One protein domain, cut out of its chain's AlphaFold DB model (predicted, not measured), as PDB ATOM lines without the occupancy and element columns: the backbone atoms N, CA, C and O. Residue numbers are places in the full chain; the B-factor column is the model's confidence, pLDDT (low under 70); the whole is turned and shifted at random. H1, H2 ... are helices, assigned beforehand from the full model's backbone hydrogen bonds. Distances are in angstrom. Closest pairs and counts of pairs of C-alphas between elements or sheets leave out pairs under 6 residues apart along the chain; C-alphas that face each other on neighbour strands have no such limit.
ATOM      1  N   LYS A 423      36.667  -8.389  44.541       81.94
ATOM      2  CA  LYS A 423      35.440  -7.620  44.263       81.94
ATOM      3  C   LYS A 423      35.112  -7.609  42.767       81.94
ATOM      4  O   LYS A 423      34.004  -7.982  42.396       81.94
ATOM      5  N   GLU A 424      36.082  -7.265  41.918       84.94
ATOM      6  CA  GLU A 424      35.920  -7.253  40.456       84.94
ATOM      7  C   GLU A 424      35.476  -8.624  39.919       84.94
ATOM      8  O   GLU A 424      34.549  -8.726  39.114       84.94
ATOM      9  N   LYS A 425      36.101  -9.700  40.405       82.25
ATOM     10  CA  LYS A 425      35.753 -11.068  40.023       82.25
ATOM     11  C   LYS A 425      34.341 -11.456  40.463       82.25
ATOM     12  O   LYS A 425      33.622 -12.052  39.669       82.25
ATOM     13  N   ARG A 426      33.923 -11.103  41.686       81.19
ATOM     14  CA  ARG A 426      32.556 -11.363  42.172       81.19
ATOM     15  C   ARG A 426      31.499 -10.629  41.348       81.19
ATOM     16  O   ARG A 426      30.461 -11.219  41.079       81.19
ATOM     17  N   ILE A 427      31.777  -9.397  40.913       77.56
ATOM     18  CA  ILE A 427      30.896  -8.645  40.004       77.56
ATOM     19  C   ILE A 427      30.769  -9.387  38.665       77.56
ATOM     20  O   ILE A 427      29.661  -9.711  38.257       77.56
ATOM     21  N   LYS A 428      31.890  -9.773  38.039       79.25
ATOM     22  CA  LYS A 428      31.884 -10.528  36.768       79.25
ATOM     23  C   LYS A 428      31.217 -11.903  36.867       79.25
ATOM     24  O   LYS A 428      30.606 -12.359  35.904       79.25
ATOM     25  N   GLU A 429      31.351 -12.590  38.000       78.19
ATOM     26  CA  GLU A 429      30.635 -13.845  38.253       78.19
ATOM     27  C   GLU A 429      29.122 -13.601  38.394       78.19
ATOM     28  O   GLU A 429      28.347 -14.341  37.793       78.19
ATOM     29  N   ALA A 430      28.694 -12.539  39.091       74.19
ATOM     30  CA  ALA A 430      27.283 -12.164  39.201       74.19
ATOM     31  C   ALA A 430      26.672 -11.770  37.841       74.19
ATOM     32  O   ALA A 430      25.642 -12.322  37.461       74.19
ATOM     33  N   GLU A 431      27.344 -10.916  37.058       77.56
ATOM     34  CA  GLU A 431      26.951 -10.564  35.680       77.56
ATOM     35  C   GLU A 431      26.814 -11.808  34.781       77.56
ATOM     36  O   GLU A 431      25.940 -11.885  33.912       77.56
ATOM     37  N   LEU A 432      27.686 -12.807  34.968       79.19
ATOM     38  CA  LEU A 432      27.639 -14.056  34.211       79.19
ATOM     39  C   LEU A 432      26.463 -14.949  34.628       79.19
ATOM     40  O   LEU A 432      25.840 -15.546  33.746       79.19
ATOM     41  N   GLU A 433      26.152 -15.052  35.924       74.50
ATOM     42  CA  GLU A 433      24.966 -15.782  36.394       74.50
ATOM     43  C   GLU A 433      23.668 -15.081  35.978       74.50
ATOM     44  O   GLU A 433      22.788 -15.738  35.431       74.50
ATOM     45  N   GLU A 434      23.581 -13.752  36.079       73.38
ATOM     46  CA  GLU A 434      22.443 -12.978  35.565       73.38
ATOM     47  C   GLU A 434      22.238 -13.235  34.059       73.38
ATOM     48  O   GLU A 434      21.137 -13.529  33.589       73.38
ATOM     49  N   LYS A 435      23.327 -13.237  33.279       80.56
ATOM     50  CA  LYS A 435      23.296 -13.551  31.843       80.56
ATOM     51  C   LYS A 435      22.910 -15.004  31.541       80.56
ATOM     52  O   LYS A 435      22.366 -15.267  30.465       80.56
ATOM     53  N   LYS A 436      23.186 -15.956  32.438       77.62
ATOM     54  CA  LYS A 436      22.704 -17.345  32.326       77.62
ATOM     55  C   LYS A 436      21.220 -17.443  32.671       77.62
ATOM     56  O   LYS A 436      20.494 -18.068  31.903       77.62
ATOM     57  N   ALA A 437      20.768 -16.791  33.742       72.94
ATOM     58  CA  ALA A 437      19.362 -16.737  34.141       72.94
ATOM     59  C   ALA A 437      18.493 -16.137  33.022       72.94
ATOM     60  O   ALA A 437      17.554 -16.783  32.559       72.94
ATOM     61  N   ARG A 438      18.897 -14.986  32.462       76.62
ATOM     62  CA  ARG A 438      18.250 -14.375  31.284       76.62
ATOM     63  C   ARG A 438      18.159 -15.342  30.095       76.62
ATOM     64  O   ARG A 438      17.116 -15.432  29.461       76.62
ATOM     65  N   LYS A 439      19.219 -16.114  29.803       81.50
ATOM     66  CA  LYS A 439      19.206 -17.139  28.736       81.50
ATOM     67  C   LYS A 439      18.286 -18.327  29.040       81.50
ATOM     68  O   LYS A 439      17.720 -18.899  28.107       81.50
ATOM     69  N   ALA A 440      18.158 -18.720  30.306       74.88
ATOM     70  CA  ALA A 440      17.244 -19.776  30.724       74.88
ATOM     71  C   ALA A 440      15.781 -19.335  30.545       74.88
ATOM     72  O   ALA A 440      15.015 -20.066  29.917       74.88
ATOM     73  N   LEU A 441      15.433 -18.110  30.965       71.75
ATOM     74  CA  LEU A 441      14.128 -17.487  30.696       71.75
ATOM     75  C   LEU A 441      13.835 -17.405  29.195       71.75
ATOM     76  O   LEU A 441      12.794 -17.876  28.748       71.75
ATOM     77  N   ASP A 442      14.781 -16.906  28.396       78.81
ATOM     78  CA  ASP A 442      14.659 -16.848  26.933       78.81
ATOM     79  C   ASP A 442      14.347 -18.223  26.319       78.81
ATOM     80  O   ASP A 442      13.617 -18.326  25.332       78.81
ATOM     81  N   THR A 443      14.906 -19.290  26.894       82.06
ATOM     82  CA  THR A 443      14.681 -20.670  26.447       82.06
ATOM     83  C   THR A 443      13.295 -21.168  26.861       82.06
ATOM     84  O   THR A 443      12.576 -21.701  26.015       82.06
ATOM     85  N   LYS A 444      12.888 -20.940  28.120       76.94
ATOM     86  CA  LYS A 444      11.541 -21.257  28.624       76.94
ATOM     87  C   LYS A 444      10.452 -20.542  27.819       76.94
ATOM     88  O   LYS A 444       9.547 -21.199  27.312       76.94
ATOM     89  N   LEU A 445      10.565 -19.225  27.623       78.00
ATOM     90  CA  LEU A 445       9.582 -18.436  26.870       78.00
ATOM     91  C   LEU A 445       9.443 -18.912  25.419       78.00
ATOM     92  O   LEU A 445       8.333 -18.972  24.897       78.00
ATOM     93  N   ARG A 446      10.542 -19.307  24.761       83.44
ATOM     94  CA  ARG A 446      10.488 -19.894  23.409       83.44
ATOM     95  C   ARG A 446       9.792 -21.254  23.391       83.44
ATOM     96  O   ARG A 446       9.059 -21.525  22.442       83.44
ATOM     97  N   ALA A 447      10.006 -22.094  24.406       81.69
ATOM     98  CA  ALA A 447       9.313 -23.374  24.532       81.69
ATOM     99  C   ALA A 447       7.805 -23.174  24.756       81.69
ATOM    100  O   ALA A 447       7.003 -23.766  24.039       81.69
ATOM    101  N   LEU A 448       7.427 -22.263  25.656       78.19
ATOM    102  CA  LEU A 448       6.033 -21.937  25.961       78.19
ATOM    103  C   LEU A 448       5.310 -21.292  24.766       78.19
ATOM    104  O   LEU A 448       4.207 -21.705  24.421       78.19
ATOM    105  N   HIS A 449       5.954 -20.354  24.060       79.62
ATOM    106  CA  HIS A 449       5.430 -19.832  22.792       79.62
ATOM    107  C   HIS A 449       5.222 -20.952  21.765       79.62
ATOM    108  O   HIS A 449       4.181 -20.987  21.120       79.62
ATOM    109  N   LYS A 450       6.179 -21.879  21.612       85.81
ATOM    110  CA  LYS A 450       6.051 -23.012  20.681       85.81
ATOM    111  C   LYS A 450       4.873 -23.921  21.049       85.81
ATOM    112  O   LYS A 450       4.166 -24.350  20.143       85.81
ATOM    113  N   GLN A 451       4.667 -24.186  22.338       81.94
ATOM    114  CA  GLN A 451       3.565 -25.010  22.833       81.94
ATOM    115  C   GLN A 451       2.206 -24.355  22.557       81.94
ATOM    116  O   GLN A 451       1.389 -24.954  21.870       81.94
ATOM    117  N   LEU A 452       2.007 -23.088  22.941       81.38
ATOM    118  CA  LEU A 452       0.771 -22.344  22.643       81.38
ATOM    119  C   LEU A 452       0.467 -22.285  21.137       81.38
ATOM    120  O   LEU A 452      -0.687 -22.321  20.709       81.38
ATOM    121  N   ASP A 453       1.513 -22.216  20.319       84.25
ATOM    122  CA  ASP A 453       1.426 -22.207  18.865       84.25
ATOM    123  C   ASP A 453       1.118 -23.609  18.285       84.25
ATOM    124  O   ASP A 453       0.594 -23.717  17.175       84.25
ATOM    125  N   GLU A 454       1.424 -24.696  18.998       86.62
ATOM    126  CA  GLU A 454       1.020 -26.079  18.693       86.62
ATOM    127  C   GLU A 454      -0.426 -26.346  19.159       86.62
ATOM    128  O   GLU A 454      -1.245 -26.795  18.349       86.62
ATOM    129  N   ASP A 455      -0.789 -25.930  20.372       82.19
ATOM    130  CA  ASP A 455      -2.141 -26.021  20.938       82.19
ATOM    131  C   ASP A 455      -3.148 -25.201  20.119       82.19
ATOM    132  O   ASP A 455      -4.195 -25.699  19.705       82.19
ATOM    133  N   GLY A 456      -2.795 -23.971  19.730       86.81
ATOM    134  CA  GLY A 456      -3.609 -23.163  18.823       86.81
ATOM    135  C   GLY A 456      -3.753 -23.775  17.423       86.81
ATOM    136  O   GLY A 456      -4.743 -23.534  16.728       86.81
ATOM    137  N   LYS A 457      -2.796 -24.595  16.956       88.69
ATOM    138  CA  LYS A 457      -2.966 -25.384  15.716       88.69
ATOM    139  C   LYS A 457      -3.913 -26.567  15.942       88.69
ATOM    140  O   LYS A 457      -4.676 -26.875  15.024       88.69
ATOM    141  N   ALA A 458      -3.895 -27.198  17.117       87.62
ATOM    142  CA  ALA A 458      -4.834 -28.255  17.497       87.62
ATOM    143  C   ALA A 458      -6.271 -27.714  17.608       87.62
ATOM    144  O   ALA A 458      -7.145 -28.193  16.886       87.62
ATOM    145  N   ALA A 459      -6.493 -26.629  18.355       87.25
ATOM    146  CA  ALA A 459      -7.780 -25.938  18.464       87.25
ATOM    147  C   ALA A 459      -8.380 -25.577  17.091       87.25
ATOM    148  O   ALA A 459      -9.536 -25.878  16.791       87.25
ATOM    149  N   ARG A 460      -7.566 -25.019  16.180       88.75
ATOM    150  CA  ARG A 460      -7.990 -24.702  14.800       88.75
ATOM    151  C   ARG A 460      -8.263 -25.932  13.925       88.75
ATOM    152  O   ARG A 460      -8.951 -25.795  12.911       88.75
ATOM    153  N   ARG A 461      -7.722 -27.110  14.254       90.56
ATOM    154  CA  ARG A 461      -8.094 -28.387  13.615       90.56
ATOM    155  C   ARG A 461      -9.408 -28.904  14.191       90.56
ATOM    156  O   ARG A 461     -10.281 -29.250  13.400       90.56
ATOM    157  N   GLN A 462      -9.578 -28.856  15.512       86.56
ATOM    158  CA  GLN A 462     -10.807 -29.269  16.186       86.56
ATOM    159  C   GLN A 462     -12.006 -28.434  15.726       86.56
ATOM    160  O   GLN A 462     -12.977 -28.992  15.237       86.56
ATOM    161  N   GLN A 463     -11.898 -27.100  15.696       87.25
ATOM    162  CA  GLN A 463     -12.973 -26.244  15.176       87.25
ATOM    163  C   GLN A 463     -13.360 -26.587  13.724       87.25
ATOM    164  O   GLN A 463     -14.524 -26.483  13.346       87.25
ATOM    165  N   LYS A 464     -12.404 -27.012  12.884       89.94
ATOM    166  CA  LYS A 464     -12.703 -27.464  11.513       89.94
ATOM    167  C   LYS A 464     -13.404 -28.823  11.484       89.94
ATOM    168  O   LYS A 464     -14.224 -29.027  10.591       89.94
ATOM    169  N   ALA A 465     -13.090 -29.722  12.418       89.12
ATOM    170  CA  ALA A 465     -13.800 -30.984  12.594       89.12
ATOM    171  C   ALA A 465     -15.242 -30.723  13.057       89.12
ATOM    172  O   ALA A 465     -16.160 -31.082  12.323       89.12
ATOM    173  N   ASN A 466     -15.432 -29.967  14.146       89.25
ATOM    174  CA  ASN A 466     -16.747 -29.560  14.654       89.25
ATOM    175  C   ASN A 466     -17.589 -28.902  13.543       89.25
ATOM    176  O   ASN A 466     -18.703 -29.332  13.265       89.25
ATOM    177  N   ASN A 467     -17.038 -27.926  12.807       88.69
ATOM    178  CA  ASN A 467     -17.755 -27.270  11.704       88.69
ATOM    179  C   ASN A 467     -18.149 -28.242  10.570       88.69
ATOM    180  O   ASN A 467     -19.198 -28.066   9.941       88.69
ATOM    181  N   LYS A 468     -17.319 -29.254  10.270       90.94
ATOM    182  CA  LYS A 468     -17.624 -30.284   9.262       90.94
ATOM    183  C   LYS A 468     -18.748 -31.200   9.742       90.94
ATOM    184  O   LYS A 468     -19.666 -31.466   8.972       90.94
ATOM    185  N   GLU A 469     -18.698 -31.625  10.997       86.56
ATOM    186  CA  GLU A 469     -19.710 -32.470  11.629       86.56
ATOM    187  C   GLU A 469     -21.063 -31.757  11.731       86.56
ATOM    188  O   GLU A 469     -22.067 -32.285  11.259       86.56
ATOM    189  N   VAL A 470     -21.083 -30.495  12.176       85.06
ATOM    190  CA  VAL A 470     -22.266 -29.617  12.122       85.06
ATOM    191  C   VAL A 470     -22.843 -29.555  10.702       85.06
ATOM    192  O   VAL A 470     -24.054 -29.663  10.520       85.06
ATOM    193  N   THR A 471     -21.991 -29.447   9.675       87.62
ATOM    194  CA  THR A 471     -22.433 -29.435   8.267       87.62
ATOM    195  C   THR A 471     -23.016 -30.786   7.819       87.62
ATOM    196  O   THR A 471     -23.915 -30.822   6.976       87.62
ATOM    197  N   GLU A 472     -22.520 -31.907   8.343       88.25
ATOM    198  CA  GLU A 472     -23.028 -33.253   8.042       88.25
ATOM    199  C   GLU A 472     -24.355 -33.532   8.769       88.25
ATOM    200  O   GLU A 472     -25.309 -33.969   8.121       88.25
ATOM    201  N   LEU A 473     -24.482 -33.151  10.044       86.12
ATOM    202  CA  LEU A 473     -25.731 -33.218  10.815       86.12
ATOM    203  C   LEU A 473     -26.835 -32.338  10.200       86.12
ATOM    204  O   LEU A 473     -27.966 -32.798  10.026       86.12
ATOM    205  N   GLN A 474     -26.497 -31.120   9.759       84.44
ATOM    206  CA  GLN A 474     -27.416 -30.238   9.024       84.44
ATOM    207  C   GLN A 474     -27.915 -30.868   7.714       84.44
ATOM    208  O   GLN A 474     -29.105 -30.782   7.403       84.44
ATOM    209  N   LYS A 475     -27.040 -31.539   6.952       88.69
ATOM    210  CA  LYS A 475     -27.433 -32.274   5.732       88.69
ATOM    211  C   LYS A 475     -28.311 -33.489   6.045       88.69
ATOM    212  O   LYS A 475     -29.237 -33.767   5.287       88.69
ATOM    213  N   ALA A 476     -28.043 -34.178   7.152       85.38
ATOM    214  CA  ALA A 476     -28.830 -35.311   7.634       85.38
ATOM    215  C   ALA A 476     -30.172 -34.905   8.281       85.38
ATOM    216  O   ALA A 476     -31.007 -35.774   8.527       85.38
ATOM    217  N   LYS A 477     -30.402 -33.603   8.526       85.94
ATOM    218  CA  LYS A 477     -31.539 -33.052   9.295       85.94
ATOM    219  C   LYS A 477     -31.635 -33.604  10.725       85.94
ATOM    220  O   LYS A 477     -32.731 -33.730  11.269       85.94
ATOM    221  N   LEU A 478     -30.491 -33.928  11.322       83.56
ATOM    222  CA  LEU A 478     -30.391 -34.354  12.715       83.56
ATOM    223  C   LEU A 478     -30.204 -33.132  13.634       83.56
ATOM    224  O   LEU A 478     -29.681 -32.109  13.177       83.56
ATOM    225  N   PRO A 479     -30.632 -33.201  14.909       81.69
ATOM    226  CA  PRO A 479     -30.325 -32.160  15.885       81.69
ATOM    227  C   PRO A 479     -28.805 -32.028  16.057       81.69
ATOM    228  O   PRO A 479     -28.079 -33.020  16.023       81.69
ATOM    229  N   ILE A 480     -28.330 -30.794  16.220       82.94
ATOM    230  CA  ILE A 480     -26.907 -30.485  16.390       82.94
ATOM    231  C   ILE A 480     -26.610 -30.442  17.898       82.94
ATOM    232  O   ILE A 480     -27.258 -29.649  18.584       82.94
ATOM    233  N   PRO A 481     -25.658 -31.239  18.420       85.50
ATOM    234  CA  PRO A 481     -25.200 -31.136  19.803       85.50
ATOM    235  C   PRO A 481     -24.693 -29.730  20.142       85.50
ATOM    236  O   PRO A 481     -23.927 -29.138  19.378       85.50
ATOM    237  N   GLU A 482     -25.088 -29.208  21.303       78.38
ATOM    238  CA  GLU A 482     -24.761 -27.841  21.731       78.38
ATOM    239  C   GLU A 482     -23.244 -27.624  21.875       78.38
ATOM    240  O   GLU A 482     -22.725 -26.597  21.438       78.38
ATOM    241  N   ALA A 483     -22.510 -28.647  22.331       77.12
ATOM    242  CA  ALA A 483     -21.048 -28.647  22.422       77.12
ATOM    243  C   ALA A 483     -20.333 -28.339  21.087       77.12
ATOM    244  O   ALA A 483     -19.283 -27.698  21.080       77.12
ATOM    245  N   LEU A 484     -20.906 -28.722  19.934       79.69
ATOM    246  CA  LEU A 484     -20.314 -28.434  18.618       79.69
ATOM    247  C   LEU A 484     -20.517 -26.978  18.160       79.69
ATOM    248  O   LEU A 484     -19.862 -26.543  17.209       79.69
ATOM    249  N   LEU A 485     -21.418 -26.233  18.809       75.25
ATOM    250  CA  LEU A 485     -21.685 -24.817  18.538       75.25
ATOM    251  C   LEU A 485     -20.802 -23.877  19.376       75.25
ATOM    252  O   LEU A 485     -20.648 -22.709  19.013       75.25
ATOM    253  N   ILE A 486     -20.202 -24.378  20.460       82.69
ATOM    254  CA  ILE A 486     -19.257 -23.633  21.298       82.69
ATOM    255  C   ILE A 486     -17.945 -23.431  20.508       82.69
ATOM    256  O   ILE A 486     -17.361 -24.405  20.023       82.69
ATOM    257  N   PRO A 487     -17.446 -22.188  20.350       82.69
ATOM    258  CA  PRO A 487     -16.152 -21.947  19.722       82.69
ATOM    259  C   PRO A 487     -15.003 -22.520  20.562       82.69
ATOM    260  O   PRO A 487     -14.814 -22.130  21.713       82.69
ATOM    261  N   VAL A 488     -14.194 -23.396  19.966       83.81
ATOM    262  CA  VAL A 488     -12.995 -23.964  20.591       83.81
ATOM    263  C   VAL A 488     -11.977 -22.850  20.846       83.81
ATOM    264  O   VAL A 488     -11.592 -22.119  19.926       83.81
ATOM    265  N   TYR A 489     -11.525 -22.734  22.096       81.69
ATOM    266  CA  TYR A 489     -10.544 -21.738  22.519       81.69
ATOM    267  C   TYR A 489      -9.211 -21.899  21.770       81.69
ATOM    268  O   TYR A 489      -8.671 -22.997  21.668       81.69
ATOM    269  N   ASP A 490      -8.675 -20.799  21.232       81.62
ATOM    270  CA  ASP A 490      -7.411 -20.768  20.484       81.62
ATOM    271  C   ASP A 490      -6.346 -20.021  21.308       81.62
ATOM    272  O   ASP A 490      -6.210 -18.800  21.157       81.62
ATOM    273  N   PRO A 491      -5.581 -20.724  22.170       75.00
ATOM    274  CA  PRO A 491      -4.627 -20.095  23.086       75.00
ATOM    275  C   PRO A 491      -3.490 -19.346  22.371       75.00
ATOM    276  O   PRO A 491      -2.842 -18.496  22.973       75.00
ATOM    277  N   SER A 492      -3.278 -19.576  21.066       74.69
ATOM    278  CA  SER A 492      -2.306 -18.808  20.271       74.69
ATOM    279  C   SER A 492      -2.739 -17.365  19.966       74.69
ATOM    280  O   SER A 492      -1.943 -16.584  19.445       74.69
ATOM    281  N   LYS A 493      -3.995 -17.002  20.268       74.56
ATOM    282  CA  LYS A 493      -4.558 -15.663  20.029       74.56
ATOM    283  C   LYS A 493      -4.740 -14.816  21.288       74.56
ATOM    284  O   LYS A 493      -4.925 -13.607  21.146       74.56
ATOM    285  N   ASP A 494      -4.686 -15.398  22.487       75.75
ATOM    286  CA  ASP A 494      -4.778 -14.620  23.727       75.75
ATOM    287  C   ASP A 494      -3.413 -14.029  24.109       75.75
ATOM    288  O   ASP A 494      -2.648 -14.538  24.935       75.75
ATOM    289  N   GLN A 495      -3.118 -12.893  23.480       69.69
ATOM    290  CA  GLN A 495      -1.938 -12.091  23.776       69.69
ATOM    291  C   GLN A 495      -1.914 -11.605  25.241       69.69
ATOM    292  O   GLN A 495      -0.835 -11.435  25.807       69.69
ATOM    293  N   ALA A 496      -3.074 -11.421  25.883       72.75
ATOM    294  CA  ALA A 496      -3.151 -10.959  27.267       72.75
ATOM    295  C   ALA A 496      -2.795 -12.076  28.263       72.75
ATOM    296  O   ALA A 496      -2.128 -11.802  29.262       72.75
ATOM    297  N   GLN A 497      -3.171 -13.329  27.989       69.62
ATOM    298  CA  GLN A 497      -2.706 -14.497  28.745       69.62
ATOM    299  C   GLN A 497      -1.184 -14.671  28.599       69.62
ATOM    300  O   GLN A 497      -0.476 -14.811  29.597       69.62
ATOM    301  N   LEU A 498      -0.666 -14.568  27.371       66.75
ATOM    302  CA  LEU A 498       0.771 -14.598  27.064       66.75
ATOM    303  C   LEU A 498       1.579 -13.552  27.847       66.75
ATOM    304  O   LEU A 498       2.641 -13.864  28.388       66.75
ATOM    305  N   ASP A 499       1.091 -12.315  27.912       73.06
ATOM    306  CA  ASP A 499       1.807 -11.226  28.581       73.06
ATOM    307  C   ASP A 499       1.695 -11.301  30.117       73.06
ATOM    308  O   ASP A 499       2.628 -10.897  30.813       73.06
ATOM    309  N   ARG A 500       0.635 -11.924  30.662       75.88
ATOM    310  CA  ARG A 500       0.564 -12.304  32.089       75.88
ATOM    311  C   ARG A 500       1.597 -13.371  32.450       75.88
ATOM    312  O   ARG A 500       2.311 -13.196  33.430       75.88
ATOM    313  N   ILE A 501       1.717 -14.431  31.646       69.69
ATOM    314  CA  ILE A 501       2.686 -15.519  31.875       69.69
ATOM    315  C   ILE A 501       4.124 -14.980  31.848       69.69
ATOM    316  O   ILE A 501       4.905 -15.256  32.757       69.69
ATOM    317  N   LYS A 502       4.465 -14.153  30.847       68.56
ATOM    318  CA  LYS A 502       5.780 -13.488  30.780       68.56
ATOM    319  C   LYS A 502       6.062 -12.654  32.019       68.56
ATOM    320  O   LYS A 502       7.190 -12.667  32.496       68.56
ATOM    321  N   LYS A 503       5.058 -11.926  32.518       76.56
ATOM    322  CA  LYS A 503       5.208 -11.107  33.716       76.56
ATOM    323  C   LYS A 503       5.518 -11.970  34.943       76.56
ATOM    324  O   LYS A 503       6.510 -11.704  35.599       76.56
ATOM    325  N   VAL A 504       4.750 -13.033  35.195       74.94
ATOM    326  CA  VAL A 504       4.976 -13.925  36.350       74.94
ATOM    327  C   VAL A 504       6.372 -14.565  36.322       74.94
ATOM    328  O   VAL A 504       7.053 -14.578  37.341       74.94
ATOM    329  N   GLU A 505       6.839 -15.041  35.165       67.19
ATOM    330  CA  GLU A 505       8.172 -15.657  35.038       67.19
ATOM    331  C   GLU A 505       9.322 -14.632  35.189       67.19
ATOM    332  O   GLU A 505      10.409 -14.987  35.649       67.19
ATOM    333  N   VAL A 506       9.097 -13.357  34.839       69.00
ATOM    334  CA  VAL A 506      10.045 -12.255  35.103       69.00
ATOM    335  C   VAL A 506      10.041 -11.882  36.586       69.00
ATOM    336  O   VAL A 506      11.105 -11.899  37.201       69.00
ATOM    337  N   ASP A 507       8.864 -11.637  37.171       71.12
ATOM    338  CA  ASP A 507       8.686 -11.294  38.588       71.12
ATOM    339  C   ASP A 507       9.308 -12.390  39.499       71.12
ATOM    340  O   ASP A 507       9.970 -12.085  40.492       71.12
ATOM    341  N   TRP A 508       9.190 -13.675  39.125       67.31
ATOM    342  CA  TRP A 508       9.812 -14.811  39.830       67.31
ATOM    343  C   TRP A 508      11.348 -14.789  39.797       67.31
ATOM    344  O   TRP A 508      11.997 -15.128  40.789       67.31
ATOM    345  N   LEU A 509      11.958 -14.380  38.680       58.72
ATOM    346  CA  LEU A 509      13.418 -14.278  38.572       58.72
ATOM    347  C   LEU A 509      13.980 -13.022  39.238       58.72
ATOM    348  O   LEU A 509      15.087 -13.079  39.774       58.72
ATOM    349  N   GLU A 510      13.235 -11.918  39.245       63.62
ATOM    350  CA  GLU A 510      13.585 -10.737  40.040       63.62
ATOM    351  C   GLU A 510      13.563 -11.091  41.541       63.62
ATOM    352  O   GLU A 510      14.546 -10.838  42.241       63.62
ATOM    353  N   ALA A 511      12.556 -11.843  42.007       62.91
ATOM    354  CA  ALA A 511      12.519 -12.374  43.374       62.91
ATOM    355  C   ALA A 511      13.689 -13.338  43.699       62.91
ATOM    356  O   ALA A 511      14.246 -13.294  44.801       62.91
ATOM    357  N   GLN A 512      14.126 -14.176  42.750       54.84
ATOM    358  CA  GLN A 512      15.326 -15.009  42.940       54.84
ATOM    359  C   GLN A 512      16.630 -14.201  42.991       54.84
ATOM    360  O   GLN A 512      17.573 -14.616  43.669       54.84
ATOM    361  N   ALA A 513      16.703 -13.067  42.292       53.50
ATOM    362  CA  ALA A 513      17.881 -12.204  42.277       53.50
ATOM    363  C   ALA A 513      18.018 -11.359  43.557       53.50
ATOM    364  O   ALA A 513      19.141 -11.119  44.005       53.50
ATOM    365  N   GLU A 514      16.903 -10.943  44.166       52.72
ATOM    366  CA  GLU A 514      16.897 -10.134  45.396       52.72
ATOM    367  C   GLU A 514      17.085 -10.950  46.691       52.72
ATOM    368  O   GLU A 514      17.406 -10.381  47.735       52.72
ATOM    369  N   GLY A 515      16.991 -12.284  46.629       46.78
ATOM    370  CA  GLY A 515      17.343 -13.162  47.751       46.78
ATOM    371  C   GLY A 515      16.299 -13.208  48.870       46.78
ATOM    372  O   GLY A 515      16.658 -13.180  50.049       46.78
ATOM    373  N   PHE A 516      15.019 -13.286  48.498       46.25
ATOM    374  CA  PHE A 516      13.893 -13.426  49.427       46.25
ATOM    375  C   PHE A 516      13.930 -14.718  50.263       46.25
ATOM    376  O   PHE A 516      14.675 -15.666  49.988       46.25
ATOM    377  N   SER A 517      13.136 -14.745  51.336       48.31
ATOM    378  CA  SER A 517      13.134 -15.840  52.304       48.31
ATOM    379  C   SER A 517      12.493 -17.115  51.749       48.31
ATOM    380  O   SER A 517      11.702 -17.102  50.804       48.31
ATOM    381  N   THR A 518      12.794 -18.253  52.381       43.75
ATOM    382  CA  THR A 518      12.277 -19.566  51.962       43.75
ATOM    383  C   THR A 518      10.742 -19.626  51.951       43.75
ATOM    384  O   THR A 518      10.185 -20.323  51.115       43.75
ATOM    385  N   GLN A 519      10.053 -18.853  52.801       41.69
ATOM    386  CA  GLN A 519       8.583 -18.799  52.814       41.69
ATOM    387  C   GLN A 519       7.992 -18.061  51.604       41.69
ATOM    388  O   GLN A 519       6.908 -18.408  51.147       41.69
ATOM    389  N   GLU A 520       8.686 -17.057  51.068       45.16
ATOM    390  CA  GLU A 520       8.237 -16.311  49.884       45.16
ATOM    391  C   GLU A 520       8.489 -17.123  48.606       45.16
ATOM    392  O   GLU A 520       7.644 -17.156  47.712       45.16
ATOM    393  N   MET A 521       9.601 -17.867  48.569       47.81
ATOM    394  CA  MET A 521       9.881 -18.862  47.529       47.81
ATOM    395  C   MET A 521       8.866 -20.018  47.546       47.81
ATOM    396  O   MET A 521       8.398 -20.405  46.478       47.81
ATOM    397  N   ASP A 522       8.476 -20.527  48.724       47.50
ATOM    398  CA  ASP A 522       7.445 -21.570  48.849       47.50
ATOM    399  C   ASP A 522       6.055 -21.070  48.415       47.50
ATOM    400  O   ASP A 522       5.347 -21.801  47.730       47.50
ATOM    401  N   MET A 523       5.662 -19.827  48.735       51.56
ATOM    402  CA  MET A 523       4.390 -19.262  48.243       51.56
ATOM    403  C   MET A 523       4.381 -19.092  46.718       51.56
ATOM    404  O   MET A 523       3.383 -19.399  46.073       51.56
ATOM    405  N   LEU A 524       5.483 -18.627  46.120       46.66
ATOM    406  CA  LEU A 524       5.577 -18.481  44.663       46.66
ATOM    407  C   LEU A 524       5.655 -19.835  43.940       46.66
ATOM    408  O   LEU A 524       5.114 -19.964  42.844       46.66
ATOM    409  N   ALA A 525       6.281 -20.848  44.549       52.47
ATOM    410  CA  ALA A 525       6.229 -22.224  44.061       52.47
ATOM    411  C   ALA A 525       4.800 -22.783  44.141       52.47
ATOM    412  O   ALA A 525       4.303 -23.298  43.146       52.47
ATOM    413  N   GLN A 526       4.099 -22.577  45.262       51.97
ATOM    414  CA  GLN A 526       2.690 -22.954  45.413       51.97
ATOM    415  C   GLN A 526       1.790 -22.281  44.371       51.97
ATOM    416  O   GLN A 526       0.934 -22.955  43.821       51.97
ATOM    417  N   MET A 527       2.010 -21.007  44.025       48.47
ATOM    418  CA  MET A 527       1.263 -20.340  42.945       48.47
ATOM    419  C   MET A 527       1.571 -20.900  41.543       48.47
ATOM    420  O   MET A 527       0.728 -20.807  40.651       48.47
ATOM    421  N   GLY A 528       2.768 -21.457  41.327       46.06
ATOM    422  CA  GLY A 528       3.127 -22.166  40.095       46.06
ATOM    423  C   GLY A 528       2.473 -23.547  40.015       46.06
ATOM    424  O   GLY A 528       1.827 -23.865  39.017       46.06
ATOM    425  N   ASP A 529       2.568 -24.320  41.098       45.69
ATOM    426  CA  ASP A 529       1.945 -25.641  41.235       45.69
ATOM    427  C   ASP A 529       0.406 -25.544  41.198       45.69
ATOM    428  O   ASP A 529      -0.252 -26.390  40.602       45.69
ATOM    429  N   GLU A 530      -0.185 -24.486  41.762       41.69
ATOM    430  CA  GLU A 530      -1.622 -24.178  41.684       41.69
ATOM    431  C   GLU A 530      -2.062 -23.870  40.239       41.69
ATOM    432  O   GLU A 530      -3.195 -24.165  39.866       41.69
ATOM    433  N   PHE A 531      -1.159 -23.367  39.389       43.25
ATOM    434  CA  PHE A 531      -1.404 -23.170  37.956       43.25
ATOM    435  C   PHE A 531      -1.299 -24.473  37.145       43.25
ATOM    436  O   PHE A 531      -2.088 -24.672  36.219       43.25
ATOM    437  N   GLU A 532      -0.365 -25.375  37.479       46.12
ATOM    438  CA  GLU A 532      -0.328 -26.719  36.876       46.12
ATOM    439  C   GLU A 532      -1.528 -27.566  37.331       46.12
ATOM    440  O   GLU A 532      -2.170 -28.199  36.497       46.12
ATOM    441  N   LEU A 533      -1.921 -27.480  38.607       47.34
ATOM    442  CA  LEU A 533      -3.138 -28.104  39.135       47.34
ATOM    443  C   LEU A 533      -4.412 -27.533  38.502       47.34
ATOM    444  O   LEU A 533      -5.301 -28.306  38.172       47.34
ATOM    445  N   GLN A 534      -4.513 -26.220  38.266       42.22
ATOM    446  CA  GLN A 534      -5.650 -25.655  37.525       42.22
ATOM    447  C   GLN A 534      -5.673 -26.116  36.062       42.22
ATOM    448  O   GLN A 534      -6.751 -26.359  35.524       42.22
ATOM    449  N   ARG A 535      -4.513 -26.285  35.412       39.53
ATOM    450  CA  ARG A 535      -4.440 -26.840  34.050       39.53
ATOM    451  C   ARG A 535      -4.897 -28.299  34.012       39.53
ATOM    452  O   ARG A 535      -5.627 -28.673  33.101       39.53
ATOM    453  N   ASP A 536      -4.470 -29.102  34.981       43.69
ATOM    454  CA  ASP A 536      -4.769 -30.533  35.008       43.69
ATOM    455  C   ASP A 536      -6.186 -30.815  35.533       43.69
ATOM    456  O   ASP A 536      -6.835 -31.721  35.023       43.69
ATOM    457  N   GLN A 537      -6.737 -29.981  36.426       40.97
ATOM    458  CA  GLN A 537      -8.162 -30.013  36.782       40.97
ATOM    459  C   GLN A 537      -9.043 -29.675  35.570       40.97
ATOM    460  O   GLN A 537     -10.009 -30.380  35.315       40.97
ATOM    461  N   ILE A 538      -8.666 -28.680  34.754       40.00
ATOM    462  CA  ILE A 538      -9.360 -28.376  33.488       40.00
ATOM    463  C   ILE A 538      -9.240 -29.529  32.471       40.00
ATOM    464  O   ILE A 538     -10.099 -29.647  31.606       40.00
ATOM    465  N   LEU A 539      -8.213 -30.387  32.548       40.91
ATOM    466  CA  LEU A 539      -8.145 -31.610  31.735       40.91
ATOM    467  C   LEU A 539      -9.020 -32.744  32.292       40.91
ATOM    468  O   LEU A 539      -9.591 -33.485  31.504       40.91
ATOM    469  N   ILE A 540      -9.124 -32.882  33.617       42.12
ATOM    470  CA  ILE A 540      -9.937 -33.918  34.278       42.12
ATOM    471  C   ILE A 540     -11.434 -33.608  34.137       42.12
ATOM    472  O   ILE A 540     -12.203 -34.484  33.754       42.12
ATOM    473  N   ASP A 541     -11.830 -32.345  34.316       38.44
ATOM    474  CA  ASP A 541     -13.212 -31.875  34.139       38.44
ATOM    475  C   ASP A 541     -13.702 -31.984  32.669       38.44
ATOM    476  O   ASP A 541     -14.871 -31.736  32.390       38.44
ATOM    477  N   ILE A 542     -12.827 -32.344  31.715       47.09
ATOM    478  CA  ILE A 542     -13.181 -32.643  30.312       47.09
ATOM    479  C   ILE A 542     -13.433 -34.147  30.080       47.09
ATOM    480  O   ILE A 542     -14.157 -34.482  29.145       47.09
ATOM    481  N   ASP A 543     -12.880 -35.037  30.912       43.47
ATOM    482  CA  ASP A 543     -13.073 -36.495  30.808       43.47
ATOM    483  C   ASP A 543     -14.217 -37.015  31.719       43.47
ATOM    484  O   ASP A 543     -14.800 -38.054  31.412       43.47
ATOM    485  N   ASP A 544     -14.571 -36.313  32.809       37.62
ATOM    486  CA  ASP A 544     -15.590 -36.763  33.791       37.62
ATOM    487  C   ASP A 544     -17.045 -36.309  33.490       37.62
ATOM    488  O   ASP A 544     -17.989 -36.865  34.057       37.62
ATOM    489  N   ASP A 545     -17.269 -35.340  32.590       39.62
ATOM    490  CA  ASP A 545     -18.620 -34.825  32.252       39.62
ATOM    491  C   ASP A 545     -19.404 -35.730  31.261       39.62
ATOM    492  O   ASP A 545     -20.577 -35.480  30.981       39.62
TER     493      ASP A 545
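Overview. This is residues 423 to 545 of the 549 residues of the protein "DDE superfamily endonuclease protein" of Rutstroemia sp. NJR-2017a WRK4 (UniProt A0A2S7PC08). One very long helix, H1, makes the whole length of the domain; after it the chain folds back through a long loop, residues 477 to 494, to H2, a shorter helix beside part of H1 that runs opposite to it. The chain then turns again in a tight link, and H3 runs back near H2 without clearly touching it, with much of its length, residues 529 to 543, sticking out free. The printed part has 123 residues with three named helices, H1, H2 and H3 in that order, and no named strand; the class is all helix. The whole is extended, with a radius of gyration of the C-alphas of 21.6 A, and spans 80 by 26 by 19 A, a rod in outline.

Arrangement. H1, residues 423 to 476, touches H2, residues 495 to 514, and the two form a helical hairpin. Their closest C-alphas are those of Leu 445 and Lys 502, 7.4 A apart. H1 touches H2 with residues 437 to 445 alone, and H2 touches H1 with residues 502 to 509 alone. They run opposite ways at a shallow tilt of 22 degrees. H3, residues 518 to 543, is close to H2 but not clearly touching, with 1 pair of C-alphas within 8 A: those of Trp 508 and Leu 524, 7.4 A apart. H2 and H3 run opposite ways at a shallow tilt of 27 degrees. H1 and H3 are apart. In H2 every O i to N i+4 pair is within hydrogen-bond range; in H1 48 of 50 are, and in H3 20 of 22.

Along the chain. H1 has 54 residues and is 79.0 A long from C-alpha 423 at (35.440, -7.620, 44.263) to C-alpha 476 at (-28.830, -35.311, 7.634). H2 has 20 residues and measures 28.7 A from the C-alpha of Gln 495 to that of Glu 514. H3 has 26 residues and measures 37.1 A, from the C-alpha of Thr 518 to C-alpha 543 at (-13.073, -36.495, 30.808).

Size, cuts and confidence. The C-alphas of Lys 423 and Lys 477 are the two farthest apart, 79.7 A. The link from H1 to H2 is long, with 18 residues; the link from H2 to H3 is tight, with 3. Residues 423 to 429, 514 to 519 and 529 to 545 stand free. The printed part has no cut. The mean pLDDT of the printed part is 70.2; 45 residues are under 70, among them residues 508 to 545, and H3 has a mean of 45.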